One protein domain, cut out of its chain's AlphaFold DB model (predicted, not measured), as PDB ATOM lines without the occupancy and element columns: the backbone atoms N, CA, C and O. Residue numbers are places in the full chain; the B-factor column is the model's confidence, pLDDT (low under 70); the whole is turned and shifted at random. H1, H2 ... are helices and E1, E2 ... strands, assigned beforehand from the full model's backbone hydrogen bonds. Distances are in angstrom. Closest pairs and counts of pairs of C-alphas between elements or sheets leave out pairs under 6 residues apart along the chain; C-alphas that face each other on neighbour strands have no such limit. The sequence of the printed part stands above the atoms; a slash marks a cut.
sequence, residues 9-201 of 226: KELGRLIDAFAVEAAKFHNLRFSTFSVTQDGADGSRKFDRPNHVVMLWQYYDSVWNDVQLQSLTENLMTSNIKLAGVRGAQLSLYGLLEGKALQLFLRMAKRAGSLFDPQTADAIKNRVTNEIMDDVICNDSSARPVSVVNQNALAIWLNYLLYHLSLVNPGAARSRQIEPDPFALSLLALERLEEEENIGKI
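AT A GLANCE: This is residues 9 to 201 of the 226 residues of an uncharacterized protein of Chromobacterium violaceum (UniProt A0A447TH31). A twisted four-stranded sheet has H4 and H5 over one face, while H1, H3 and H6 gather at one end of the domain and H2 grazes the sheet near the other end. H5, near the domain's middle, crosses E2. The printed part has 193 residues, with six named helices and four named strands in the order H1 E1 E2 H2 E3 H3 H4 E4 H5 H6; the class is mixed. The sheet runs E1, E3, E2, E4, all antiparallel. The whole is compact, with a radius of gyration of the C-alphas of 17.2 A, and spans 54 by 38 by 29 A.

IN THESE COORDINATES: Find C-alpha 9 at (155.421, 91.954, 189.173); from there H1 runs over residues 9 to 22. E1, residues 28 to 36, comes next, then E2, residues 50 to 61, the longest strand at 33.0 A from first to last C-alpha. H2, residues 65 to 77, is followed by E3, residues 90 to 98, and H3, residues 101 to 112. From C-alpha 117 at (141.372, 102.489, 182.921) H4 runs 26.9 A over residues 117 to 136. After E4, residues 144 to 148, come H5, residues 152 to 167, 22.6 A, and H6, residues 181 to 194, ending at C-alpha 194 (144.163, 85.612, 194.855).

HOW THE PARTS SIT: Look across the sheet from edge strand E1: N 31 and O 95 of E3 are 2.9 A apart, N 53 of E2 and O 94 are 2.9 A apart, and N 57 and O 147 of edge strand E4 are 2.8 A apart, each within hydrogen-bond range. H3, H4 and H5 are on one face, two layers of helices and strands. E3, H3, H4 and E4 form a split strand-helix-strand unit, with E2 between its strands and a right-handed crossover. H4 lies over E2 and E4, at a height over the sheet of 7.8 A; its closest C-alphas to E4 are Lys 124 and Val 148, 6.1 A. H5 runs across E2 at 78 degrees on the local plane; the closest C-alphas are Leu 55 and Ala 154, 5.4 A. H1, H3 and H6 form a bundle, helices side by side: H1 touches H6, closest at the C-alphas of Ala 22 and Ala 183, 4.9 A. H2 only grazes the sheet, with residues 67 to 75, and touches no helix. In the six helices every O i to N i+4 pair is within hydrogen-bond range.

THE WHOLE: The C-alphas farthest apart, Ala 23 and Val 66, are 54.4 A apart. The printed part has no cut. The links E1 to E2, H2 to E3 and H5 to H6 are long. Mean pLDDT of the printed part is 74.5; residues 35 to 44, 59 to 90, 128 to 145, 167 to 175 and 195 to 201 are under 70.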
ATOM      1  N   LYS A   9     154.096  91.653 188.608       87.56
ATOM      2  CA  LYS A   9     155.421  91.954 189.173       87.56
ATOM      3  C   LYS A   9     155.383  93.174 190.094       87.56
ATOM      4  O   LYS A   9     156.075  93.195 191.106       87.56
ATOM      5  N   GLU A  10     154.620  94.199 189.725       89.38
ATOM      6  CA  GLU A  10     154.445  95.380 190.574       89.38
ATOM      7  C   GLU A  10     153.494  95.097 191.742       89.38
ATOM      8  O   GLU A  10     153.744  95.590 192.838       89.38
ATOM      9  N   LEU A  11     152.475  94.252 191.540       88.44
ATOM     10  CA  LEU A  11     151.597  93.769 192.607       88.44
ATOM     11  C   LEU A  11     152.397  93.078 193.718       88.44
ATOM     12  O   LEU A  11     152.341  93.537 194.854       88.44
ATOM     13  N   GLY A  12     153.227  92.081 193.385       88.31
ATOM     14  CA  GLY A  12     154.064  91.393 194.377       88.31
ATOM     15  C   GLY A  12     155.014  92.342 195.120       88.31
ATOM     16  O   GLY A  12     155.098  92.322 196.342       88.31
ATOM     17  N   ARG A  13     155.647  93.286 194.406       93.12
ATOM     18  CA  ARG A  13     156.497  94.319 195.038       93.12
ATOM     19  C   ARG A  13     155.734  95.216 196.007       93.12
ATOM     20  O   ARG A  13     156.318  95.697 196.977       93.12
ATOM     21  N   LEU A  14     154.479  95.531 195.698       93.25
ATOM     22  CA  LEU A  14     153.637  96.336 196.571       93.25
ATOM     23  C   LEU A  14     153.188  95.526 197.785       93.25
ATOM     24  O   LEU A  14     153.254  96.076 198.878       93.25
ATOM     25  N   ILE A  15     152.827  94.251 197.620       91.12
ATOM     26  CA  ILE A  15     152.516  93.338 198.732       91.12
ATOM     27  C   ILE A  15     153.689  93.294 199.714       91.12
ATOM     28  O   ILE A  15     153.510  93.652 200.876       91.12
ATOM     29  N   ASP A  16     154.904  93.013 199.235       91.19
ATOM     30  CA  ASP A  16     156.107  92.979 200.078       91.19
ATOM     31  C   ASP A  16     156.328  94.308 200.821       91.19
ATOM     32  O   ASP A  16     156.600  94.343 202.024       91.19
ATOM     33  N   ALA A  17     156.189  95.433 200.112       92.69
ATOM     34  CA  ALA A  17     156.385  96.754 200.696       92.69
ATOM     35  C   ALA A  17     155.317  97.090 201.751       92.69
ATOM     36  O   ALA A  17     155.644  97.649 202.799       92.69
ATOM     37  N   PHE A  18     154.050  96.766 201.488       92.31
ATOM     38  CA  PHE A  18     152.958  96.979 202.433       92.31
ATOM     39  C   PHE A  18     153.059  96.037 203.633       92.31
ATOM     40  O   PHE A  18     152.798  96.494 204.741       92.31
ATOM     41  N   ALA A  19     153.519  94.797 203.460       92.62
ATOM     42  CA  ALA A  19     153.747  93.851 204.552       92.62
ATOM     43  C   ALA A  19     154.793  94.366 205.550       92.62
ATOM     44  O   ALA A  19     154.552  94.380 206.760       92.62
ATOM     45  N   VAL A  20     155.922  94.880 205.047       93.12
ATOM     46  CA  VAL A  20     156.974  95.476 205.887       93.12
ATOM     47  C   VAL A  20     156.454  96.670 206.688       93.12
ATOM     48  O   VAL A  20     156.821  96.835 207.851       93.12
ATOM     49  N   GLU A  21     155.629  97.527 206.083       91.12
ATOM     50  CA  GLU A  21     155.099  98.705 206.774       91.12
ATOM     51  C   GLU A  21     153.920  98.380 207.700       91.12
ATOM     52  O   GLU A  21     153.834  98.959 208.781       91.12
ATOM     53  N   ALA A  22     153.055  97.429 207.343       90.06
ATOM     54  CA  ALA A  22     151.947  96.976 208.183       90.06
ATOM     55  C   ALA A  22     152.457  96.357 209.495       90.06
ATOM     56  O   ALA A  22     151.933  96.656 210.566       90.06
ATOM     57  N   ALA A  23     153.558  95.597 209.440       88.75
ATOM     58  CA  ALA A  23     154.191  95.009 210.623       88.75
ATOM     59  C   ALA A  23     154.698  96.046 211.648       88.75
ATOM     60  O   ALA A  23     154.972  95.696 212.796       88.75
ATOM     61  N   LYS A  24     154.831  97.322 211.260       89.38
ATOM     62  CA  LYS A  24     155.276  98.408 212.151       89.38
ATOM     63  C   LYS A  24     154.134  99.071 212.919       89.38
ATOM     64  O   LYS A  24     154.425  99.906 213.773       89.38
ATOM     65  N   PHE A  25     152.872  98.732 212.624       82.88
ATOM     66  CA  PHE A  25     151.679  99.281 213.283       82.88
ATOM     67  C   PHE A  25     151.708 100.812 213.374       82.88
ATOM     68  O   PHE A  25     151.707 101.416 214.451       82.88
ATOM     69  N   HIS A  26     151.787 101.461 212.212       85.12
ATOM     70  CA  HIS A  26     151.815 102.918 212.147       85.12
ATOM     71  C   HIS A  26     150.553 103.518 212.768       85.12
ATOM     72  O   HIS A  26     149.440 103.085 212.485       85.12
ATOM     73  N   ASN A  27     150.707 104.603 213.531       85.62
ATOM     74  CA  ASN A  27     149.572 105.430 213.951       85.62
ATOM     75  C   ASN A  27     149.106 106.308 212.776       85.62
ATOM     76  O   ASN A  27     149.348 107.520 212.747       85.62
ATOM     77  N   LEU A  28     148.542 105.657 211.760       90.81
ATOM     78  CA  LEU A  28     147.903 106.258 210.601       90.81
ATOM     79  C   LEU A  28     146.430 105.854 210.631       90.81
ATOM     80  O   LEU A  28     146.106 104.680 210.772       90.81
ATOM     81  N   ARG A  29     145.536 106.826 210.493       90.81
ATOM     82  CA  ARG A  29     144.090 106.606 210.491       90.81
ATOM     83  C   ARG A  29     143.518 106.978 209.141       90.81
ATOM     84  O   ARG A  29     143.899 108.001 208.572       90.81
ATOM     85  N   PHE A  30     142.577 106.170 208.672       91.44
ATOM     86  CA  PHE A  30     141.727 106.496 207.539       91.44
ATOM     87  C   PHE A  30     140.301 106.713 208.043       91.44
ATOM     88  O   PHE A  30     139.784 105.976 208.879       91.44
ATOM     89  N   SER A  31     139.678 107.793 207.606       87.44
ATOM     90  CA  SER A  31     138.312 108.162 207.959       87.44
ATOM     91  C   SER A  31     137.607 108.693 206.723       87.44
ATOM     92  O   SER A  31     138.252 109.226 205.820       87.44
ATOM     93  N   THR A  32     136.288 108.580 206.690       83.62
ATOM     94  CA  THR A  32     135.463 109.193 205.649       83.62
ATOM     95  C   THR A  32     134.555 110.243 206.274       83.62
ATOM     96  O   THR A  32     134.173 110.158 207.445       83.62
ATOM     97  N   PHE A  33     134.253 111.291 205.515       77.00
ATOM     98  CA  PHE A  33     133.254 112.273 205.910       77.00
ATOM     99  C   PHE A  33     132.514 112.799 204.686       77.00
ATOM    100  O   PHE A  33     133.087 112.931 203.601       77.00
ATOM    101  N   SER A  34     131.232 113.082 204.881       72.44
ATOM    102  CA  SER A  34     130.354 113.683 203.890       72.44
ATOM    103  C   SER A  34     130.263 115.194 204.085       72.44
ATOM    104  O   SER A  34     130.335 115.712 205.202       72.44
ATOM    105  N   VAL A  35     130.096 115.903 202.978       69.88
ATOM    106  CA  VAL A  35     129.738 117.321 202.949       69.88
ATOM    107  C   VAL A  35     128.476 117.452 202.111       69.88
ATOM    108  O   VAL A  35     128.446 116.956 200.980       69.88
ATOM    109  N   THR A  36     127.449 118.087 202.667       67.06
ATOM    110  CA  THR A  36     126.193 118.408 201.979       67.06
ATOM    111  C   THR A  36     126.124 119.911 201.697       67.06
ATOM    112  O   THR A  36     127.029 120.667 202.064       67.06
ATOM    113  N   GLN A  37     125.056 120.367 201.039       59.97
ATOM    114  CA  GLN A  37     124.830 121.800 200.806       59.97
ATOM    115  C   GLN A  37     124.675 122.602 202.109       59.97
ATOM    116  O   GLN A  37     125.038 123.776 202.143       59.97
ATOM    117  N   ASP A  38     124.234 121.954 203.188       54.22
ATOM    118  CA  ASP A  38     124.077 122.561 204.516       54.22
ATOM    119  C   ASP A  38     125.404 122.681 205.291       54.22
ATOM    120  O   ASP A  38     125.448 123.220 206.399       54.22
ATOM    121  N   GLY A  39     126.509 122.206 204.706       54.81
ATOM    122  CA  GLY A  39     127.849 122.263 205.278       54.81
ATOM    123  C   GLY A  39     128.460 120.885 205.538       54.81
ATOM    124  O   GLY A  39     127.947 119.841 205.140       54.81
ATOM    125  N   ALA A  40     129.632 120.881 206.174       58.47
ATOM    126  CA  ALA A  40     130.315 119.645 206.540       58.47
ATOM    127  C   ALA A  40     129.707 119.041 207.813       58.47
ATOM    128  O   ALA A  40     129.460 119.761 208.785       58.47
ATOM    129  N   ASP A  41     129.553 117.714 207.835       54.03
ATOM    130  CA  ASP A  41     129.033 116.983 208.992       54.03
ATOM    131  C   ASP A  41     130.040 117.002 210.163       54.03
ATOM    132  O   ASP A  41     130.924 116.147 210.327       54.03
ATOM    133  N   GLY A  42     129.909 118.026 211.007       53.59
ATOM    134  CA  GLY A  42     130.632 118.185 212.263       53.59
ATOM    135  C   GLY A  42     131.950 118.957 212.159       53.59
ATOM    136  O   GLY A  42     132.815 118.695 211.325       53.59
ATOM    137  N   SER A  43     132.147 119.870 213.110       53.34
ATOM    138  CA  SER A  43     133.337 120.708 213.309       53.34
ATOM    139  C   SER A  43     134.550 119.935 213.860       53.34
ATOM    140  O   SER A  43     135.205 120.353 214.819       53.34
ATOM    141  N   ARG A  44     134.878 118.776 213.276       65.00
ATOM    142  CA  ARG A  44     136.037 117.987 213.708       65.00
ATOM    143  C   ARG A  44     137.325 118.688 213.271       65.00
ATOM    144  O   ARG A  44     137.560 118.896 212.086       65.00
ATOM    145  N   LYS A  45     138.191 119.016 214.234       74.19
ATOM    146  CA  LYS A  45     139.570 119.434 213.946       74.19
ATOM    147  C   LYS A  45     140.361 118.217 213.468       74.19
ATOM    148  O   LYS A  45     140.327 117.178 214.122       74.19
ATOM    149  N   PHE A  46     141.046 118.358 212.337       81.38
ATOM    150  CA  PHE A  46     141.907 117.309 211.798       81.38
ATOM    151  C   PHE A  46     143.285 117.351 212.456       81.38
ATOM    152  O   PHE A  46     143.905 118.417 212.556       81.38
ATOM    153  N   ASP A  47     143.786 116.186 212.845       82.44
ATOM    154  CA  ASP A  47     145.119 116.033 213.413       82.44
ATOM    155  C   ASP A  47     146.170 116.233 212.319       82.44
ATOM    156  O   ASP A  47     145.991 115.812 211.178       82.44
ATOM    157  N   ARG A  48     147.280 116.910 212.632       80.75
ATOM    158  CA  ARG A  48     148.379 117.110 211.675       80.75
ATOM    159  C   ARG A  48     149.495 116.081 211.914       80.75
ATOM    160  O   ARG A  48     149.854 115.847 213.065       80.75
ATOM    161  N   PRO A  49     150.104 115.521 210.853       90.50
ATOM    162  CA  PRO A  49     149.833 115.802 209.442       90.50
ATOM    163  C   PRO A  49     148.599 115.039 208.925       90.50
ATOM    164  O   PRO A  49     148.383 113.884 209.292       90.50
ATOM    165  N   ASN A  50     147.828 115.684 208.040       90.69
ATOM    166  CA  ASN A  50     146.664 115.093 207.376       90.69
ATOM    167  C   ASN A  50     146.666 115.318 205.860       90.69
ATOM    168  O   ASN A  50     147.358 116.197 205.339       90.69
ATOM    169  N   HIS A  51     145.891 114.496 205.162       91.56
ATOM    170  CA  HIS A  51     145.586 114.650 203.748       91.56
ATOM    171  C   HIS A  51     144.110 114.355 203.506       91.56
ATOM    172  O   HIS A  51     143.613 113.302 203.905       91.56
ATOM    173  N   VAL A  52     143.436 115.281 202.830       88.88
ATOM    174  CA  VAL A  52     142.042 115.141 202.409       88.88
ATOM    175  C   VAL A  52     142.016 114.929 200.905       88.88
ATOM    176  O   VAL A  52     142.677 115.656 200.161       88.88
ATOM    177  N   VAL A  53     141.240 113.950 200.457       88.31
ATOM    178  CA  VAL A  53     141.014 113.683 199.037       88.31
ATOM    179  C   VAL A  53     139.531 113.436 198.796       88.31
ATOM    180  O   VAL A  53     138.899 112.656 199.502       88.31
ATOM    181  N   MET A  54     138.963 114.118 197.802       86.62
ATOM    182  CA  MET A  54     137.599 113.844 197.349       86.62
ATOM    183  C   MET A  54     137.564 112.451 196.717       86.62
ATOM    184  O   MET A  54     138.396 112.155 195.858       86.62
ATOM    185  N   LEU A  55     136.641 111.601 197.156       83.06
ATOM    186  CA  LEU A  55     136.459 110.254 196.615       83.06
ATOM    187  C   LEU A  55     135.425 110.273 195.493       83.06
ATOM    188  O   LEU A  55     135.713 109.818 194.383       83.06
ATOM    189  N   TRP A  56     134.255 110.844 195.775       81.00
ATOM    190  CA  TRP A  56     133.174 111.030 194.815       81.00
ATOM    191  C   TRP A  56     132.217 112.139 195.255       81.00
ATOM    192  O   TRP A  56     132.213 112.558 196.413       81.00
ATOM    193  N   GLN A  57     131.405 112.619 194.319       75.56
ATOM    194  CA  GLN A  57     130.388 113.641 194.546       75.56
ATOM    195  C   GLN A  57     129.128 113.341 193.735       75.56
ATOM    196  O   GLN A  57     129.208 112.811 192.626       75.56
ATOM    197  N   TYR A  58     127.987 113.719 194.290       72.56
ATOM    198  CA  TYR A  58     126.649 113.582 193.740       72.56
ATOM    199  C   TYR A  58     125.995 114.964 193.626       72.56
ATOM    200  O   TYR A  58     126.057 115.760 194.565       72.56
ATOM    201  N   TYR A  59     125.399 115.251 192.469       66.50
ATOM    202  CA  TYR A  59     124.979 116.598 192.056       66.50
ATOM    203  C   TYR A  59     123.473 116.790 191.910       66.50
ATOM    204  O   TYR A  59     123.079 117.854 191.451       66.50
ATOM    205  N   ASP A  60     122.663 115.819 192.342       62.91
ATOM    206  CA  ASP A  60     121.226 115.699 192.043       62.91
ATOM    207  C   ASP A  60     120.935 115.018 190.691       62.91
ATOM    208  O   ASP A  60     121.820 114.730 189.872       62.91
ATOM    209  N   SER A  61     119.662 114.706 190.489       60.38
ATOM    210  CA  SER A  61     119.085 114.237 189.242       60.38
ATOM    211  C   SER A  61     118.733 115.423 188.350       60.38
ATOM    212  O   SER A  61     118.140 116.401 188.797       60.38
ATOM    213  N   VAL A  62     119.114 115.354 187.076       57.03
ATOM    214  CA  VAL A  62     118.792 116.410 186.107       57.03
ATOM    215  C   VAL A  62     117.425 116.122 185.495       57.03
ATOM    216  O   VAL A  62     117.240 115.072 184.879       57.03
ATOM    217  N   TRP A  63     116.492 117.063 185.641       51.66
ATOM    218  CA  TRP A  63     115.109 116.920 185.173       51.66
ATOM    219  C   TRP A  63     114.803 117.766 183.928       51.66
ATOM    220  O   TRP A  63     113.798 117.531 183.260       51.66
ATOM    221  N   ASN A  64     115.651 118.751 183.597       57.00
ATOM    222  CA  ASN A  64     115.479 119.631 182.436       57.00
ATOM    223  C   ASN A  64     116.808 120.195 181.884       57.00
ATOM    224  O   ASN A  64     117.850 120.160 182.541       57.00
ATOM    225  N   ASP A  65     116.752 120.758 180.671       58.72
ATOM    226  CA  ASP A  65     117.922 121.282 179.947       58.72
ATOM    227  C   ASP A  65     118.589 122.481 180.646       58.72
ATOM    228  O   ASP A  65     119.799 122.674 180.538       58.72
ATOM    229  N   VAL A  66     117.833 123.257 181.428       59.38
ATOM    230  CA  VAL A  66     118.352 124.411 182.186       59.38
ATOM    231  C   VAL A  66     119.244 123.951 183.347       59.38
ATOM    232  O   VAL A  66     120.322 124.505 183.574       59.38
ATOM    233  N   GLN A  67     118.839 122.896 184.057       57.53
ATOM    234  CA  GLN A  67     119.648 122.260 185.101       57.53
ATOM    235  C   GLN A  67     120.891 121.583 184.515       57.53
ATOM    236  O   GLN A  67     121.960 121.651 185.121       57.53
ATOM    237  N   LEU A  68     120.785 121.002 183.314       60.31
ATOM    238  CA  LEU A  68     121.933 120.449 182.593       60.31
ATOM    239  C   LEU A  68     122.966 121.536 182.260       60.31
ATOM    240  O   LEU A  68     124.169 121.314 182.407       60.31
ATOM    241  N   GLN A  69     122.510 122.718 181.846       59.38
ATOM    242  CA  GLN A  69     123.379 123.832 181.471       59.38
ATOM    243  C   GLN A  69     124.114 124.413 182.689       59.38
ATOM    244  O   GLN A  69     125.337 124.541 182.659       59.38
ATOM    245  N   SER A  70     123.403 124.629 183.801       60.50
ATOM    246  CA  SER A  70     123.987 125.064 185.083       60.50
ATOM    247  C   SER A  70     124.986 124.046 185.652       60.50
ATOM    248  O   SER A  70     126.084 124.399 186.090       60.50
ATOM    249  N   LEU A  71     124.664 122.751 185.585       62.28
ATOM    250  CA  LEU A  71     125.583 121.679 185.968       62.28
ATOM    251  C   LEU A  71     126.841 121.668 185.083       62.28
ATOM    252  O   LEU A  71     127.949 121.496 185.590       62.28
ATOM    253  N   THR A  72     126.683 121.881 183.776       59.75
ATOM    254  CA  THR A  72     127.800 121.937 182.820       59.75
ATOM    255  C   THR A  72     128.710 123.134 183.096       59.75
ATOM    256  O   THR A  72     129.930 122.989 183.116       59.75
ATOM    257  N   GLU A  73     128.148 124.306 183.388       62.22
ATOM    258  CA  GLU A  73     128.921 125.490 183.777       62.22
ATOM    259  C   GLU A  73     129.670 125.281 185.098       62.22
ATOM    260  O   GLU A  73     130.858 125.606 185.202       62.22
ATOM    261  N   ASN A  74     129.026 124.658 186.088       59.22
ATOM    262  CA  ASN A  74     129.681 124.290 187.340       59.22
ATOM    263  C   ASN A  74     130.829 123.296 187.099       59.22
ATOM    264  O   ASN A  74     131.921 123.490 187.638       59.22
ATOM    265  N   LEU A  75     130.633 122.279 186.252       59.00
ATOM    266  CA  LEU A  75     131.669 121.307 185.874       59.00
ATOM    267  C   LEU A  75     132.877 121.976 185.206       59.00
ATOM    268  O   LEU A  75     134.016 121.647 185.535       59.00
ATOM    269  N   MET A  76     132.634 122.928 184.304       53.78
ATOM    270  CA  MET A  76     133.674 123.604 183.521       53.78
ATOM    271  C   MET A  76     134.464 124.639 184.332       53.78
ATOM    272  O   MET A  76     135.635 124.886 184.047       53.78
ATOM    273  N   THR A  77     133.847 125.239 185.350       54.22
ATOM    274  CA  THR A  77     134.470 126.291 186.175       54.22
ATOM    275  C   THR A  77     135.117 125.766 187.455       54.22
ATOM    276  O   THR A  77     135.855 126.493 188.127       54.22
ATOM    277  N   SER A  78     134.873 124.504 187.814       49.19
ATOM    278  CA  SER A  78     135.341 123.934 189.075       49.19
ATOM    279  C   SER A  78     136.708 123.261 188.971       49.19
ATOM    280  O   SER A  78     137.020 122.548 188.018       49.19
ATOM    281  N   ASN A  79     137.525 123.398 190.020       53.50
ATOM    282  CA  ASN A  79     138.767 122.636 190.150       53.50
ATOM    283  C   ASN A  79     138.476 121.228 190.699       53.50
ATOM    284  O   ASN A  79     138.663 120.944 191.888       53.50
ATOM    285  N   ILE A  80     138.042 120.343 189.799       53.16
ATOM    286  CA  ILE A  80     137.611 118.964 190.090       53.16
ATOM    287  C   ILE A  80     138.681 118.176 190.866       53.16
ATOM    288  O   ILE A  80     138.359 117.351 191.716       53.16
ATOM    289  N   LYS A  81     139.969 118.458 190.619       47.72
ATOM    290  CA  LYS A  81     141.094 117.735 191.235       47.72
ATOM    291  C   LYS A  81     141.332 118.085 192.709       47.72
ATOM    292  O   LYS A  81     141.944 117.278 193.405       47.72
ATOM    293  N   LEU A  82     140.907 119.265 193.169       43.16
ATOM    294  CA  LEU A  82     141.241 119.804 194.499       43.16
ATOM    295  C   LEU A  82     140.018 120.075 195.383       43.16
ATOM    296  O   LEU A  82     140.085 119.817 196.580       43.16
ATOM    297  N   ALA A  83     138.924 120.579 194.812       45.56
ATOM    298  CA  ALA A  83     137.735 120.988 195.567       45.56
ATOM    299  C   ALA A  83     136.467 120.220 195.169       45.56
ATOM    300  O   ALA A  83     135.474 120.273 195.892       45.56
ATOM    301  N   GLY A  84     136.509 119.489 194.051       53.31
ATOM    302  CA  GLY A  84     135.306 118.935 193.447       53.31
ATOM    303  C   GLY A  84     134.517 119.983 192.660       53.31
ATOM    304  O   GLY A  84     135.011 121.090 192.443       53.31
ATOM    305  N   VAL A  85     133.320 119.630 192.191       54.62
ATOM    306  CA  VAL A  85     132.436 120.544 191.448       54.62
ATOM    307  C   VAL A  85     131.507 121.275 192.428       54.62
ATOM    308  O   VAL A  85     131.055 120.718 193.428       54.62
ATOM    309  N   ARG A  86     131.280 122.574 192.204       55.50
ATOM    310  CA  ARG A  86     130.364 123.385 193.025       55.50
ATOM    311  C   ARG A  86     128.911 122.953 192.789       55.50
ATOM    312  O   ARG A  86     128.555 122.610 191.669       55.50
ATOM    313  N   GLY A  87     128.082 122.976 193.838       54.50
ATOM    314  CA  GLY A  87     126.660 122.603 193.754       54.50
ATOM    315  C   GLY A  87     126.346 121.124 194.011       54.50
ATOM    316  O   GLY A  87     125.209 120.712 193.817       54.50
ATOM    317  N   ALA A  88     127.318 120.325 194.468       57.59
ATOM    318  CA  ALA A  88     127.071 118.941 194.872       57.59
ATOM    319  C   ALA A  88     126.038 118.878 196.010       57.59
ATOM    320  O   ALA A  88     126.179 119.587 197.006       57.59
ATOM    321  N   GLN A  89     125.035 118.009 195.887       63.88
ATOM    322  CA  GLN A  89     124.146 117.668 197.000       63.88
ATOM    323  C   GLN A  89     124.888 116.898 198.092       63.88
ATOM    324  O   GLN A  89     124.663 117.126 199.278       63.88
ATOM    325  N   LEU A  90     125.796 116.008 197.684       69.75
ATOM    326  CA  LEU A  90     126.571 115.175 198.589       69.75
ATOM    327  C   LEU A  90     127.979 114.966 198.038       69.75
ATOM    328  O   LEU A  90     128.165 114.633 196.873       69.75
ATOM    329  N   SER A  91     128.987 115.138 198.880       75.12
ATOM    330  CA  SER A  91     130.387 114.884 198.544       75.12
ATOM    331  C   SER A  91     131.016 113.986 199.595       75.12
ATOM    332  O   SER A  91     130.964 114.328 200.773       75.12
ATOM    333  N   LEU A  92     131.641 112.879 199.189       81.31
ATOM    334  CA  LEU A  92     132.397 112.015 200.092       81.31
ATOM    335  C   LEU A  92     133.894 112.292 199.976       81.31
ATOM    336  O   LEU A  92     134.479 112.267 198.888       81.31
ATOM    337  N   TYR A  93     134.528 112.485 201.126       83.31
ATOM    338  CA  TYR A  93     135.961 112.691 201.246       83.31
ATOM    339  C   TYR A  93     136.603 111.587 202.079       83.31
ATOM    340  O   TYR A  93     136.047 111.124 203.074       83.31
ATOM    341  N   GLY A  94     137.813 111.207 201.678       86.88
ATOM    342  CA  GLY A  94     138.734 110.413 202.470       86.88
ATOM    343  C   GLY A  94     139.698 111.325 203.223       86.88
ATOM    344  O   GLY A  94     140.309 112.219 202.634       86.88
ATOM    345  N   LEU A  95     139.844 111.084 204.520       90.19
ATOM    346  CA  LEU A  95     140.765 111.761 205.420       90.19
ATOM    347  C   LEU A  95     141.803 110.762 205.922       90.19
ATOM    348  O   LEU A  95     141.459 109.764 206.554       90.19
ATOM    349  N   LEU A  96     143.073 111.058 205.671       92.25
ATOM    350  CA  LEU A  96     144.206 110.316 206.212       92.25
ATOM    351  C   LEU A  96     144.933 111.187 207.232       92.25
ATOM    352  O   LEU A  96     145.303 112.313 206.907       92.25
ATOM    353  N   GLU A  97     145.172 110.670 208.435       92.12
ATOM    354  CA  GLU A  97     145.829 111.403 209.528       92.12
ATOM    355  C   GLU A  97     146.907 110.544 210.179       92.12
ATOM    356  O   GLU A  97     146.645 109.393 210.522       92.12
ATOM    357  N   GLY A  98     148.102 111.095 210.398       90.44
ATOM    358  CA  GLY A  98     149.137 110.405 211.170       90.44
ATOM    359  C   GLY A  98     150.554 110.565 210.635       90.44
ATOM    360  O   GLY A  98     150.788 111.018 209.519       90.44
ATOM    361  N   LYS A  99     151.543 110.168 211.438       89.50
ATOM    362  CA  LYS A  99     152.970 110.435 211.161       89.50
ATOM    363  C   LYS A  99     153.491 109.757 209.885       89.50
ATOM    364  O   LYS A  99     154.355 110.313 209.214       89.50
ATOM    365  N   ALA A 100     152.940 108.598 209.520       91.38
ATOM    366  CA  ALA A 100     153.345 107.828 208.339       91.38
ATOM    367  C   ALA A 100     152.662 108.273 207.028       91.38
ATOM    368  O   ALA A 100     152.824 107.631 205.988       91.38
ATOM    369  N   LEU A 101     151.918 109.387 207.053       93.00
ATOM    370  CA  LEU A 101     151.083 109.856 205.947       93.00
ATOM    371  C   LEU A 101     151.824 109.931 204.607       93.00
ATOM    372  O   LEU A 101     151.362 109.376 203.619       93.00
ATOM    373  N   GLN A 102     152.979 110.598 204.551       94.12
ATOM    374  CA  GLN A 102     153.688 110.809 203.280       94.12
ATOM    375  C   GLN A 102     154.180 109.503 202.650       94.12
ATOM    376  O   GLN A 102     154.193 109.364 201.425       94.12
ATOM    377  N   LEU A 103     154.575 108.533 203.477       94.62
ATOM    378  CA  LEU A 103     154.957 107.213 202.995       94.62
ATOM    379  C   LEU A 103     153.742 106.494 202.411       94.62
ATOM    380  O   LEU A 103     153.788 106.074 201.253       94.62
ATOM    381  N   PHE A 104     152.646 106.457 203.169       95.69
ATOM    382  CA  PHE A 104     151.405 105.834 202.730       95.69
ATOM    383  C   PHE A 104     150.889 106.444 201.427       95.69
ATOM    384  O   PHE A 104     150.615 105.715 200.484       95.69
ATOM    385  N   LEU A 105     150.845 107.777 201.310       95.12
ATOM    386  CA  LEU A 105     150.378 108.455 200.097       95.12
ATOM    387  C   LEU A 105     151.177 108.048 198.852       95.12
ATOM    388  O   LEU A 105     150.598 107.910 197.775       95.12
ATOM    389  N   ARG A 106     152.498 107.858 198.970       95.75
ATOM    390  CA  ARG A 106     153.333 107.403 197.844       95.75
ATOM    391  C   ARG A 106     153.021 105.959 197.459       95.75
ATOM    392  O   ARG A 106     152.913 105.668 196.271       95.75
ATOM    393  N   MET A 107     152.857 105.079 198.443       96.19
ATOM    394  CA  MET A 107     152.551 103.665 198.206       96.19
ATOM    395  C   MET A 107     151.130 103.474 197.666       96.19
ATOM    396  O   MET A 107     150.949 102.803 196.657       96.19
ATOM    397  N   ALA A 108     150.143 104.151 198.254       95.12
ATOM    398  CA  ALA A 108     148.751 104.152 197.815       95.12
ATOM    399  C   ALA A 108     148.590 104.683 196.384       95.12
ATOM    400  O   ALA A 108     147.841 104.117 195.597       95.12
ATOM    401  N   LYS A 109     149.329 105.734 196.000       94.62
ATOM    402  CA  LYS A 109     149.337 106.208 194.606       94.62
ATOM    403  C   LYS A 109     149.882 105.155 193.645       94.62
ATOM    404  O   LYS A 109     149.299 104.972 192.586       94.62
ATOM    405  N   ARG A 110     150.962 104.455 194.010       93.94
ATOM    406  CA  ARG A 110     151.495 103.351 193.192       93.94
ATOM    407  C   ARG A 110     150.487 102.213 193.064       93.94
ATOM    408  O   ARG A 110     150.259 101.751 191.953       93.94
ATOM    409  N   ALA A 111     149.851 101.826 194.167       92.12
ATOM    410  CA  ALA A 111     148.819 100.794 194.178       92.12
ATOM    411  C   ALA A 111     147.601 101.188 193.328       92.12
ATOM    412  O   ALA A 111     147.148 100.406 192.503       92.12
ATOM    413  N   GLY A 112     147.128 102.431 193.422       88.31
ATOM    414  CA  GLY A 112     146.048 102.929 192.569       88.31
ATOM    415  C   GLY A 112     146.398 102.999 191.080       88.31
ATOM    416  O   GLY A 112     145.506 102.927 190.243       88.31
ATOM    417  N   SER A 113     147.685 103.106 190.738       90.81
ATOM    418  CA  SER A 113     148.176 103.035 189.356       90.81
ATOM    419  C   SER A 113     148.328 101.606 188.822       90.81
ATOM    420  O   SER A 113     148.687 101.448 187.657       90.81
ATOM    421  N   LEU A 114     148.063 100.574 189.633       87.56
ATOM    422  CA  LEU A 114     147.992  99.188 189.158       87.56
ATOM    423  C   LEU A 114     146.768  98.936 188.277       87.56
ATOM    424  O   LEU A 114     146.804  98.045 187.429       87.56
ATOM    425  N   PHE A 115     145.687  99.682 188.509       85.00
ATOM    426  CA  PHE A 115     144.436  99.505 187.792       85.00
ATOM    427  C   PHE A 115     144.523 100.136 186.408       85.00
ATOM    428  O   PHE A 115     144.846 101.317 186.260       85.00
ATOM    429  N   ASP A 116     144.196  99.347 185.390       81.31
ATOM    430  CA  ASP A 116     143.976  99.873 184.055       81.31
ATOM    431  C   ASP A 116     142.709 100.758 184.032       81.31
ATOM    432  O   ASP A 116     141.867 100.684 184.939       81.31
ATOM    433  N   PRO A 117     142.537 101.611 183.006       78.06
ATOM    434  CA  PRO A 117     141.372 102.489 182.921       78.06
ATOM    435  C   PRO A 117     140.037 101.737 183.025       78.06
ATOM    436  O   PRO A 117     139.100 102.236 183.639       78.06
ATOM    437  N   GLN A 118     139.967 100.508 182.502       74.50
ATOM    438  CA  GLN A 118     138.749  99.696 182.530       74.50
ATOM    439  C   GLN A 118     138.404  99.208 183.944       74.50
ATOM    440  O   GLN A 118     137.238  99.245 184.342       74.50
ATOM    441  N   THR A 119     139.397  98.772 184.724       73.62
ATOM    442  CA  THR A 119     139.199  98.364 186.123       73.62
ATOM    443  C   THR A 119     138.886  99.567 187.004       73.62
ATOM    444  O   THR A 119     137.997  99.490 187.855       73.62
ATOM    445  N   ALA A 120     139.552 100.700 186.773       75.00
ATOM    446  CA  ALA A 120     139.235 101.950 187.455       75.00
ATOM    447  C   ALA A 120     137.780 102.382 187.189       75.00
ATOM    448  O   ALA A 120     137.066 102.762 188.122       75.00
ATOM    449  N   ASP A 121     137.308 102.239 185.948       75.06
ATOM    450  CA  ASP A 121     135.912 102.490 185.587       75.06
ATOM    451  C   ASP A 121     134.947 101.492 186.243       75.06
ATOM    452  O   ASP A 121     133.849 101.877 186.641       75.06
ATOM    453  N   ALA A 122     135.336 100.227 186.433       74.81
ATOM    454  CA  ALA A 122     134.518  99.254 187.161       74.81
ATOM    455  C   ALA A 122     134.345  99.633 188.645       74.81
ATOM    456  O   ALA A 122     133.229  99.570 189.168       74.81
ATOM    457  N   ILE A 123     135.422 100.079 189.303       74.25
ATOM    458  CA  ILE A 123     135.384 100.593 190.683       74.25
ATOM    459  C   ILE A 123     134.485 101.834 190.748       74.25
ATOM    460  O   ILE A 123     133.604 101.916 191.603       74.25
ATOM    461  N   LYS A 124     134.651 102.766 189.803       74.50
ATOM    462  CA  LYS A 124     133.813 103.965 189.677       74.50
ATOM    463  C   LYS A 124     132.335 103.614 189.517       74.50
ATOM    464  O   LYS A 124     131.515 104.119 190.273       74.50
ATOM    465  N   ASN A 125     132.000 102.743 188.569       70.81
ATOM    466  CA  ASN A 125     130.618 102.357 188.295       70.81
ATOM    467  C   ASN A 125     129.966 101.712 189.516       70.81
ATOM    468  O   ASN A 125     128.783 101.918 189.749       70.81
ATOM    469  N   ARG A 126     130.723 100.961 190.321       73.50
ATOM    470  CA  ARG A 126     130.213 100.423 191.582       73.50
ATOM    471  C   ARG A 126     129.893 101.526 192.583       73.50
ATOM    472  O   ARG A 126     128.795 101.521 193.118       73.50
ATOM    473  N   VAL A 127     130.827 102.445 192.820       70.19
ATOM    474  CA  VAL A 127     130.607 103.588 193.720       70.19
ATOM    475  C   VAL A 127     129.371 104.371 193.279       70.19
ATOM    476  O   VAL A 127     128.504 104.666 194.093       70.19
ATOM    477  N   THR A 128     129.244 104.630 191.978       65.69
ATOM    478  CA  THR A 128     128.056 105.262 191.405       65.69
ATOM    479  C   THR A 128     126.796 104.431 191.630       65.69
ATOM    480  O   THR A 128     125.791 105.002 192.025       65.69
ATOM    481  N   ASN A 129     126.833 103.110 191.439       67.00
ATOM    482  CA  ASN A 129     125.677 102.244 191.678       67.00
ATOM    483  C   ASN A 129     125.266 102.215 193.154       67.00
ATOM    484  O   ASN A 129     124.081 102.259 193.419       67.00
ATOM    485  N   GLU A 130     126.200 102.193 194.108       65.75
ATOM    486  CA  GLU A 130     125.858 102.245 195.540       65.75
ATOM    487  C   GLU A 130     125.167 103.574 195.897       65.75
ATOM    488  O   GLU A 130     124.161 103.575 196.597       65.75
ATOM    489  N   ILE A 131     125.639 104.699 195.343       62.00
ATOM    490  CA  ILE A 131     124.972 106.007 195.484       62.00
ATOM    491  C   ILE A 131     123.592 105.985 194.816       62.00
ATOM    492  O   ILE A 131     122.628 106.518 195.352       62.00
ATOM    493  N   MET A 132     123.500 105.399 193.620       58.41
ATOM    494  CA  MET A 132     122.261 105.314 192.854       58.41
ATOM    495  C   MET A 132     121.236 104.414 193.536       58.41
ATOM    496  O   MET A 132     120.082 104.804 193.603       58.41
ATOM    497  N   ASP A 133     121.623 103.266 194.078       59.47
ATOM    498  CA  ASP A 133     120.734 102.375 194.824       59.47
ATOM    499  C   ASP A 133     120.194 103.081 196.082       59.47
ATOM    500  O   ASP A 133     119.019 102.928 196.416       59.47
ATOM    501  N   ASP A 134     121.011 103.928 196.718       55.62
ATOM    502  CA  ASP A 134     120.595 104.753 197.855       55.62
ATOM    503  C   ASP A 134     119.637 105.910 197.451       55.62
ATOM    504  O   ASP A 134     118.860 106.382 198.282       55.62
ATOM    505  N   VAL A 135     119.639 106.353 196.183       50.19
ATOM    506  CA  VAL A 135     118.841 107.494 195.667       50.19
ATOM    507  C   VAL A 135     117.592 107.062 194.870       50.19
ATOM    508  O   VAL A 135     116.541 107.696 194.965       50.19
ATOM    509  N   ILE A 136     117.675 105.974 194.096       48.91
ATOM    510  CA  ILE A 136     116.644 105.482 193.157       48.91
ATOM    511  C   ILE A 136     115.435 104.877 193.887       48.91
ATOM    512  O   ILE A 136     114.362 104.763 193.296       48.91
ATOM    513  N   CYS A 137     115.536 104.579 195.186       46.59
ATOM    514  CA  CYS A 137     114.373 104.161 195.972       46.59
ATOM    515  C   CYS A 137     113.238 105.207 196.027       46.59
ATOM    516  O   CYS A 137     112.128 104.831 196.397       46.59
ATOM    517  N   ASN A 138     113.470 106.466 195.623       46.38
ATOM    518  CA  ASN A 138     112.465 107.530 195.719       46.38
ATOM    519  C   ASN A 138     111.912 108.069 194.386       46.38
ATOM    520  O   ASN A 138     110.851 108.686 194.423       46.38
ATOM    521  N   ASP A 139     112.545 107.845 193.223       47.22
ATOM    522  CA  ASP A 139     111.993 108.327 191.943       47.22
ATOM    523  C   ASP A 139     112.583 107.604 190.713       47.22
ATOM    524  O   ASP A 139     113.795 107.584 190.491       47.22
ATOM    525  N   SER A 140     111.726 107.003 189.885       50.47
ATOM    526  CA  SER A 140     112.098 106.106 188.778       50.47
ATOM    527  C   SER A 140     112.471 106.820 187.471       50.47
ATOM    528  O   SER A 140     112.883 106.165 186.510       50.47
ATOM    529  N   SER A 141     112.359 108.151 187.421       54.19
ATOM    530  CA  SER A 141     112.687 108.966 186.236       54.19
ATOM    531  C   SER A 141     113.949 109.831 186.388       54.19
ATOM    532  O   SER A 141     114.379 110.490 185.439       54.19
ATOM    533  N   ALA A 142     114.588 109.767 187.555       54.62
ATOM    534  CA  ALA A 142     115.776 110.531 187.896       54.62
ATOM    535  C   ALA A 142     117.026 110.007 187.162       54.62
ATOM    536  O   ALA A 142     117.320 108.810 187.182       54.62
ATOM    537  N   ARG A 143     117.805 110.903 186.538       60.88
ATOM    538  CA  ARG A 143     119.157 110.604 186.028       60.88
ATOM    539  C   ARG A 143     120.202 111.193 186.976       60.88
ATOM    540  O   ARG A 143     120.607 112.341 186.774       60.88
ATOM    541  N   PRO A 144     120.624 110.449 188.012       64.56
ATOM    542  CA  PRO A 144     121.565 110.951 188.999       64.56
ATOM    543  C   PRO A 144     122.930 111.224 188.365       64.56
ATOM    544  O   PRO A 144     123.519 110.352 187.716       64.56
ATOM    545  N   VAL A 145     123.457 112.430 188.576       68.94
ATOM    546  CA  VAL A 145     124.800 112.796 188.119       68.94
ATOM    547  C   VAL A 145     125.794 112.617 189.257       68.94
ATOM    548  O   VAL A 145     125.673 113.227 190.320       68.94
ATOM    549  N   SER A 146     126.819 111.799 189.015       71.31
ATOM    550  CA  SER A 146     127.936 111.620 189.942       71.31
ATOM    551  C   SER A 146     129.285 111.779 189.251       71.31
ATOM    552  O   SER A 146     129.458 111.480 188.066       71.31
ATOM    553  N   VAL A 147     130.264 112.246 190.019       73.56
ATOM    554  CA  VAL A 147     131.665 112.344 189.616       73.56
ATOM    555  C   VAL A 147     132.490 111.547 190.613       73.56
ATOM    556  O   VAL A 147     132.390 111.766 191.815       73.56
ATOM    557  N   VAL A 148     133.331 110.640 190.121       77.19
ATOM    558  CA  VAL A 148     134.292 109.885 190.938       77.19
ATOM    559  C   VAL A 148     135.695 110.374 190.602       77.19
ATOM    560  O   VAL A 148     136.031 110.556 189.428       77.19
ATOM    561  N   ASN A 149     136.515 110.615 191.624       79.88
ATOM    562  CA  ASN A 149     137.856 111.157 191.444       79.88
ATOM    563  C   ASN A 149     138.796 110.121 190.808       79.88
ATOM    564  O   ASN A 149     139.025 109.046 191.356       79.88
ATOM    565  N   GLN A 150     139.384 110.484 189.666       79.62
ATOM    566  CA  GLN A 150     140.299 109.636 188.895       79.62
ATOM    567  C   GLN A 150     141.761 109.702 189.369       79.62
ATOM    568  O   GLN A 150     142.648 109.113 188.754       79.62
ATOM    569  N   ASN A 151     142.063 110.438 190.440       87.56
ATOM    570  CA  ASN A 151     143.390 110.408 191.047       87.56
ATOM    571  C   ASN A 151     143.703 108.987 191.536       87.56
ATOM    572  O   ASN A 151     142.886 108.397 192.238       87.56
ATOM    573  N   ALA A 152     144.903 108.473 191.250       89.56
ATOM    574  CA  ALA A 152     145.334 107.143 191.689       89.56
ATOM    575  C   ALA A 152     145.121 106.907 193.197       89.56
ATOM    576  O   ALA A 152     144.679 105.838 193.601       89.56
ATOM    577  N   LEU A 153     145.344 107.924 194.038       91.81
ATOM    578  CA  LEU A 153     145.045 107.832 195.468       91.81
ATOM    579  C   LEU A 153     143.551 107.608 195.733       91.81
ATOM    580  O   LEU A 153     143.198 106.766 196.548       91.81
ATOM    581  N   ALA A 154     142.678 108.360 195.065       89.06
ATOM    582  CA  ALA A 154     141.237 108.239 195.253       89.06
ATOM    583  C   ALA A 154     140.711 106.899 194.723       89.06
ATOM    584  O   ALA A 154     139.871 106.283 195.371       89.06
ATOM    585  N   ILE A 155     141.247 106.417 193.597       89.38
ATOM    586  CA  ILE A 155     140.952 105.078 193.073       89.38
ATOM    587  C   ILE A 155     141.338 104.022 194.113       89.38
ATOM    588  O   ILE A 155     140.514 103.174 194.445       89.38
ATOM    589  N   TRP A 156     142.550 104.109 194.675       93.81
ATOM    590  CA  TRP A 156     143.002 103.180 195.709       93.81
ATOM    591  C   TRP A 156     142.101 103.211 196.944       93.81
ATOM    592  O   TRP A 156     141.631 102.171 197.387       93.81
ATOM    593  N   LEU A 157     141.792 104.394 197.481       91.81
ATOM    594  CA  LEU A 157     140.941 104.511 198.667       91.81
ATOM    595  C   LEU A 157     139.505 104.025 198.414       91.81
ATOM    596  O   LEU A 157     138.944 103.349 199.273       91.81
ATOM    597  N   ASN A 158     138.926 104.299 197.240       88.00
ATOM    598  CA  ASN A 158     137.632 103.731 196.847       88.00
ATOM    599  C   ASN A 158     137.699 102.198 196.748       88.00
ATOM    600  O   ASN A 158     136.776 101.517 197.187       88.00
ATOM    601  N   TYR A 159     138.803 101.646 196.236       88.12
ATOM    602  CA  TYR A 159     139.026 100.201 196.218       88.12
ATOM    603  C   TYR A 159     139.133  99.606 197.630       88.12
ATOM    604  O   TYR A 159     138.547  98.559 197.885       88.12
ATOM    605  N   LEU A 160     139.806 100.278 198.572       89.38
ATOM    606  CA  LEU A 160     139.869  99.827 199.968       89.38
ATOM    607  C   LEU A 160     138.487  99.814 200.631       89.38
ATOM    608  O   LEU A 160     138.138  98.847 201.308       89.38
ATOM    609  N   LEU A 161     137.681 100.858 200.418       84.50
ATOM    610  CA  LEU A 161     136.300 100.901 200.910       84.50
ATOM    611  C   LEU A 161     135.455  99.782 200.291       84.50
ATOM    612  O   LEU A 161     134.698  99.112 200.993       84.50
ATOM    613  N   TYR A 162     135.638  99.522 198.996       81.06
ATOM    614  CA  TYR A 162     135.022  98.385 198.325       81.06
ATOM    615  C   TYR A 162     135.443  97.054 198.962       81.06
ATOM    616  O   TYR A 162     134.576  96.269 199.349       81.06
ATOM    617  N   HIS A 163     136.742  96.814 199.129       81.69
ATOM    618  CA  HIS A 163     137.268  95.607 199.760       81.69
ATOM    619  C   HIS A 163     136.663  95.396 201.156       81.69
ATOM    620  O   HIS A 163     136.146  94.320 201.452       81.69
ATOM    621  N   LEU A 164     136.615  96.446 201.982       80.12
ATOM    622  CA  LEU A 164     135.967  96.391 203.294       80.12
ATOM    623  C   LEU A 164     134.491  96.059 203.214       80.12
ATOM    624  O   LEU A 164     134.003  95.290 204.034       80.12
ATOM    625  N   SER A 165     133.781  96.618 202.234       71.94
ATOM    626  CA  SER A 165     132.379  96.276 202.037       71.94
ATOM    627  C   SER A 165     132.228  94.775 201.798       71.94
ATOM    628  O   SER A 165     131.308  94.193 202.355       71.94
ATOM    629  N   LEU A 166     133.145  94.116 201.077       70.31
ATOM    630  CA  LEU A 166     133.096  92.668 200.855       70.31
ATOM    631  C   LEU A 166     133.352  91.873 202.133       70.31
ATOM    632  O   LEU A 166     132.626  90.924 202.412       70.31
ATOM    633  N   VAL A 167     134.358  92.257 202.911       68.69
ATOM    634  CA  VAL A 167     134.780  91.485 204.089       68.69
ATOM    635  C   VAL A 167     133.847  91.721 205.279       68.69
ATOM    636  O   VAL A 167     133.528  90.790 206.012       68.69
ATOM    637  N   ASN A 168     133.347  92.947 205.446       67.81
ATOM    638  CA  ASN A 168     132.469  93.335 206.543       67.81
ATOM    639  C   ASN A 168     131.377  94.314 206.053       67.81
ATOM    640  O   ASN A 168     131.612  95.528 205.988       67.81
ATOM    641  N   PRO A 169     130.176  93.814 205.683       63.97
ATOM    642  CA  PRO A 169     129.064  94.666 205.269       63.97
ATOM    643  C   PRO A 169     128.786  95.768 206.303       63.97
ATOM    644  O   PRO A 169     128.418  95.490 207.439       63.97
ATOM    645  N   GLY A 170     128.940  97.031 205.900       58.91
ATOM    646  CA  GLY A 170     128.728  98.203 206.759       58.91
ATOM    647  C   GLY A 170     130.002  98.841 207.321       58.91
ATOM    648  O   GLY A 170     129.960 100.020 207.665       58.91
ATOM    649  N   ALA A 171     131.153  98.157 207.315       56.81
ATOM    650  CA  ALA A 171     132.426  98.749 207.752       56.81
ATOM    651  C   ALA A 171     132.866  99.921 206.860       56.81
ATOM    652  O   ALA A 171     133.373 100.923 207.355       56.81
ATOM    653  N   ALA A 172     132.578  99.850 205.557       55.66
ATOM    654  CA  ALA A 172     132.826 100.939 204.610       55.66
ATOM    655  C   ALA A 172     131.992 102.209 204.891       55.66
ATOM    656  O   ALA A 172     132.361 103.295 204.454       55.66
ATOM    657  N   ARG A 173     130.880 102.077 205.635       58.44
ATOM    658  CA  ARG A 173     130.018 103.191 206.070       58.44
ATOM    659  C   ARG A 173     130.450 103.770 207.423       58.44
ATOM    660  O   ARG A 173     129.854 104.736 207.892       58.44
ATOM    661  N   SER A 174     131.464 103.185 208.066       59.38
ATOM    662  CA  SER A 174     132.013 103.715 209.311       59.38
ATOM    663  C   SER A 174     132.767 105.018 209.054       59.38
ATOM    664  O   SER A 174     133.528 105.139 208.097       59.38
ATOM    665  N   ARG A 175     132.604 105.983 209.965       65.25
ATOM    666  CA  ARG A 175     133.336 107.258 209.930       65.25
ATOM    667  C   ARG A 175     134.842 107.054 210.083       65.25
ATOM    668  O   ARG A 175     135.625 107.818 209.527       65.25
ATOM    669  N   GLN A 176     135.244 106.033 210.838       77.44
ATOM    670  CA  GLN A 176     136.630 105.599 210.967       77.44
ATOM    671  C   GLN A 176     136.771 104.205 210.375       77.44
ATOM    672  O   GLN A 176     136.023 103.290 210.721       77.44
ATOM    673  N   ILE A 177     137.740 104.071 209.484       80.56
ATOM    674  CA  ILE A 177     138.020 102.842 208.774       80.56
ATOM    675  C   ILE A 177     139.075 102.057 209.551       80.56
ATOM    676  O   ILE A 177     140.143 102.588 209.856       80.56
ATOM    677  N   GLU A 178     138.748 100.808 209.864       75.94
ATOM    678  CA  GLU A 178     139.640  99.841 210.502       75.94
ATOM    679  C   GLU A 178     139.716  98.577 209.635       75.94
ATOM    680  O   GLU A 178     138.706  98.217 209.016       75.94
ATOM    681  N   PRO A 179     140.875  97.892 209.563       82.62
ATOM    682  CA  PRO A 179     142.137  98.136 210.286       82.62
ATOM    683  C   PRO A 179     142.934  99.349 209.759       82.62
ATOM    684  O   PRO A 179     142.446 100.096 208.909       82.62
ATOM    685  N   ASP A 180     144.148  99.577 210.283       87.75
ATOM    686  CA  ASP A 180     144.996 100.692 209.842       87.75
ATOM    687  C   ASP A 180     145.257 100.649 208.320       87.75
ATOM    688  O   ASP A 180     145.207  99.579 207.707       87.75
ATOM    689  N   PRO A 181     145.555 101.790 207.671       92.69
ATOM    690  CA  PRO A 181     145.577 101.848 206.214       92.69
ATOM    691  C   PRO A 181     146.654 100.981 205.554       92.69
ATOM    692  O   PRO A 181     146.444 100.553 204.417       92.69
ATOM    693  N   PHE A 182     147.787 100.714 206.220       92.62
ATOM    694  CA  PHE A 182     148.811  99.818 205.675       92.62
ATOM    695  C   PHE A 182     148.342  98.369 205.729       92.62
ATOM    696  O   PHE A 182     148.403  97.695 204.702       92.62
ATOM    697  N   ALA A 183     147.817  97.922 206.872       91.12
ATOM    698  CA  ALA A 183     147.255  96.580 207.006       91.12
ATOM    699  C   ALA A 183     146.069  96.366 206.056       91.12
ATOM    700  O   ALA A 183     146.005  95.364 205.351       91.12
ATOM    701  N   LEU A 184     145.168  97.345 205.963       91.06
ATOM    702  CA  LEU A 184     144.042  97.288 205.038       91.06
ATOM    703  C   LEU A 184     144.504  97.213 203.575       91.06
ATOM    704  O   LEU A 184     143.931  96.473 202.781       91.06
ATOM    705  N   SER A 185     145.543  97.970 203.214       92.88
ATOM    706  CA  SER A 185     146.099  97.925 201.859       92.88
ATOM    707  C   SER A 185     146.762  96.586 201.550       92.88
ATOM    708  O   SER A 185     146.610  96.104 200.434       92.88
ATOM    709  N   LEU A 186     147.449  95.981 202.523       92.19
ATOM    710  CA  LEU A 186     148.028  94.647 202.377       92.19
ATOM    711  C   LEU A 186     146.943  93.605 202.088       92.19
ATOM    712  O   LEU A 186     146.991  92.972 201.039       92.19
ATOM    713  N   LEU A 187     145.916  93.528 202.942       89.75
ATOM    714  CA  LEU A 187     144.798  92.589 202.780       89.75
ATOM    715  C   LEU A 187     144.096  92.750 201.425       89.75
ATOM    716  O   LEU A 187     143.703  91.777 200.779       89.75
ATOM    717  N   ALA A 188     143.939  93.997 200.976       89.56
ATOM    718  CA  ALA A 188     143.324  94.290 199.693       89.56
ATOM    719  C   ALA A 188     144.201  93.853 198.505       89.56
ATOM    720  O   ALA A 188     143.661  93.368 197.511       89.56
ATOM    721  N   LEU A 189     145.528  94.002 198.593       90.06
ATOM    722  CA  LEU A 189     146.468  93.555 197.558       90.06
ATOM    723  C   LEU A 189     146.606  92.029 197.517       90.06
ATOM    724  O   LEU A 189     146.606  91.473 196.424       90.06
ATOM    725  N   GLU A 190     146.671  91.364 198.670       88.62
ATOM    726  CA  GLU A 190     146.695  89.895 198.769       88.62
ATOM    727  C   GLU A 190     145.428  89.303 198.144       88.62
ATOM    728  O   GLU A 190     145.494  88.434 197.279       88.62
ATOM    729  N   ARG A 191     144.257  89.874 198.461       85.00
ATOM    730  CA  ARG A 191     143.011  89.469 197.803       85.00
ATOM    731  C   ARG A 191     143.033  89.733 196.297       85.00
ATOM    732  O   ARG A 191     142.464  88.947 195.555       85.00
ATOM    733  N   LEU A 192     143.637  90.828 195.832       84.12
ATOM    734  CA  LEU A 192     143.762  91.113 194.396       84.12
ATOM    735  C   LEU A 192     144.670  90.090 193.688       84.12
ATOM    736  O   LEU A 192     144.457  89.803 192.513       84.12
ATOM    737  N   GLU A 193     145.675  89.566 194.392       83.38
ATOM    738  CA  GLU A 193     146.552  88.499 193.907       83.38
ATOM    739  C   GLU A 193     145.823  87.148 193.829       83.38
ATOM    740  O   GLU A 193     146.004  86.413 192.856       83.38
ATOM    741  N   GLU A 194     144.963  86.845 194.806       80.25
ATOM    742  CA  GLU A 194     144.163  85.612 194.855       80.25
ATOM    743  C   GLU A 194     142.949  85.637 193.910       80.25
ATOM    744  O   GLU A 194     142.666  84.674 193.193       80.25
ATOM    745  N   GLU A 195     142.208  86.743 193.910       68.88
ATOM    746  CA  GLU A 195     140.963  86.936 193.179       68.88
ATOM    747  C   GLU A 195     141.172  87.961 192.061       68.88
ATOM    748  O   GLU A 195     140.914  89.156 192.205       68.88
ATOM    749  N   GLU A 196     141.565  87.484 190.880       60.84
ATOM    750  CA  GLU A 196     141.731  88.316 189.678       60.84
ATOM    751  C   GLU A 196     140.401  88.884 189.121       60.84
ATOM    752  O   GLU A 196     140.295  89.138 187.926       60.84
ATOM    753  N   ASN A 197     139.338  89.050 189.918       56.00
ATOM    754  CA  ASN A 197     138.021  89.500 189.457       56.00
ATOM    755  C   ASN A 197     137.368  90.498 190.431       56.00
ATOM    756  O   ASN A 197     137.111  90.176 191.589       56.00
ATOM    757  N   ILE A 198     136.944  91.666 189.930       54.34
ATOM    758  CA  ILE A 198     135.970  92.523 190.629       54.34
ATOM    759  C   ILE A 198     134.571  91.987 190.299       54.34
ATOM    760  O   ILE A 198     133.990  92.302 189.259       54.34
ATOM    761  N   GLY A 199     134.040  91.109 191.150       45.16
ATOM    762  CA  GLY A 199     132.680  90.585 191.012       45.16
ATOM    763  C   GLY A 199     131.613  91.542 191.560       45.16
ATOM    764  O   GLY A 199     131.795  92.163 192.607       45.16
ATOM    765  N   LYS A 200     130.444  91.608 190.902       36.81
ATOM    766  CA  LYS A 200     129.196  91.975 191.591       36.81
ATOM    767  C   LYS A 200     128.928  90.870 192.611       36.81
ATOM    768  O   LYS A 200     128.610  89.754 192.213       36.81
ATOM    769  N   ILE A 201     129.086  91.163 193.898       38.09
ATOM    770  CA  ILE A 201     128.548  90.283 194.932       38.09
ATOM    771  C   ILE A 201     127.082  90.651 195.094       38.09
ATOM    772  O   ILE A 201     126.756  91.778 195.462       38.09
TER     773      ILE A 201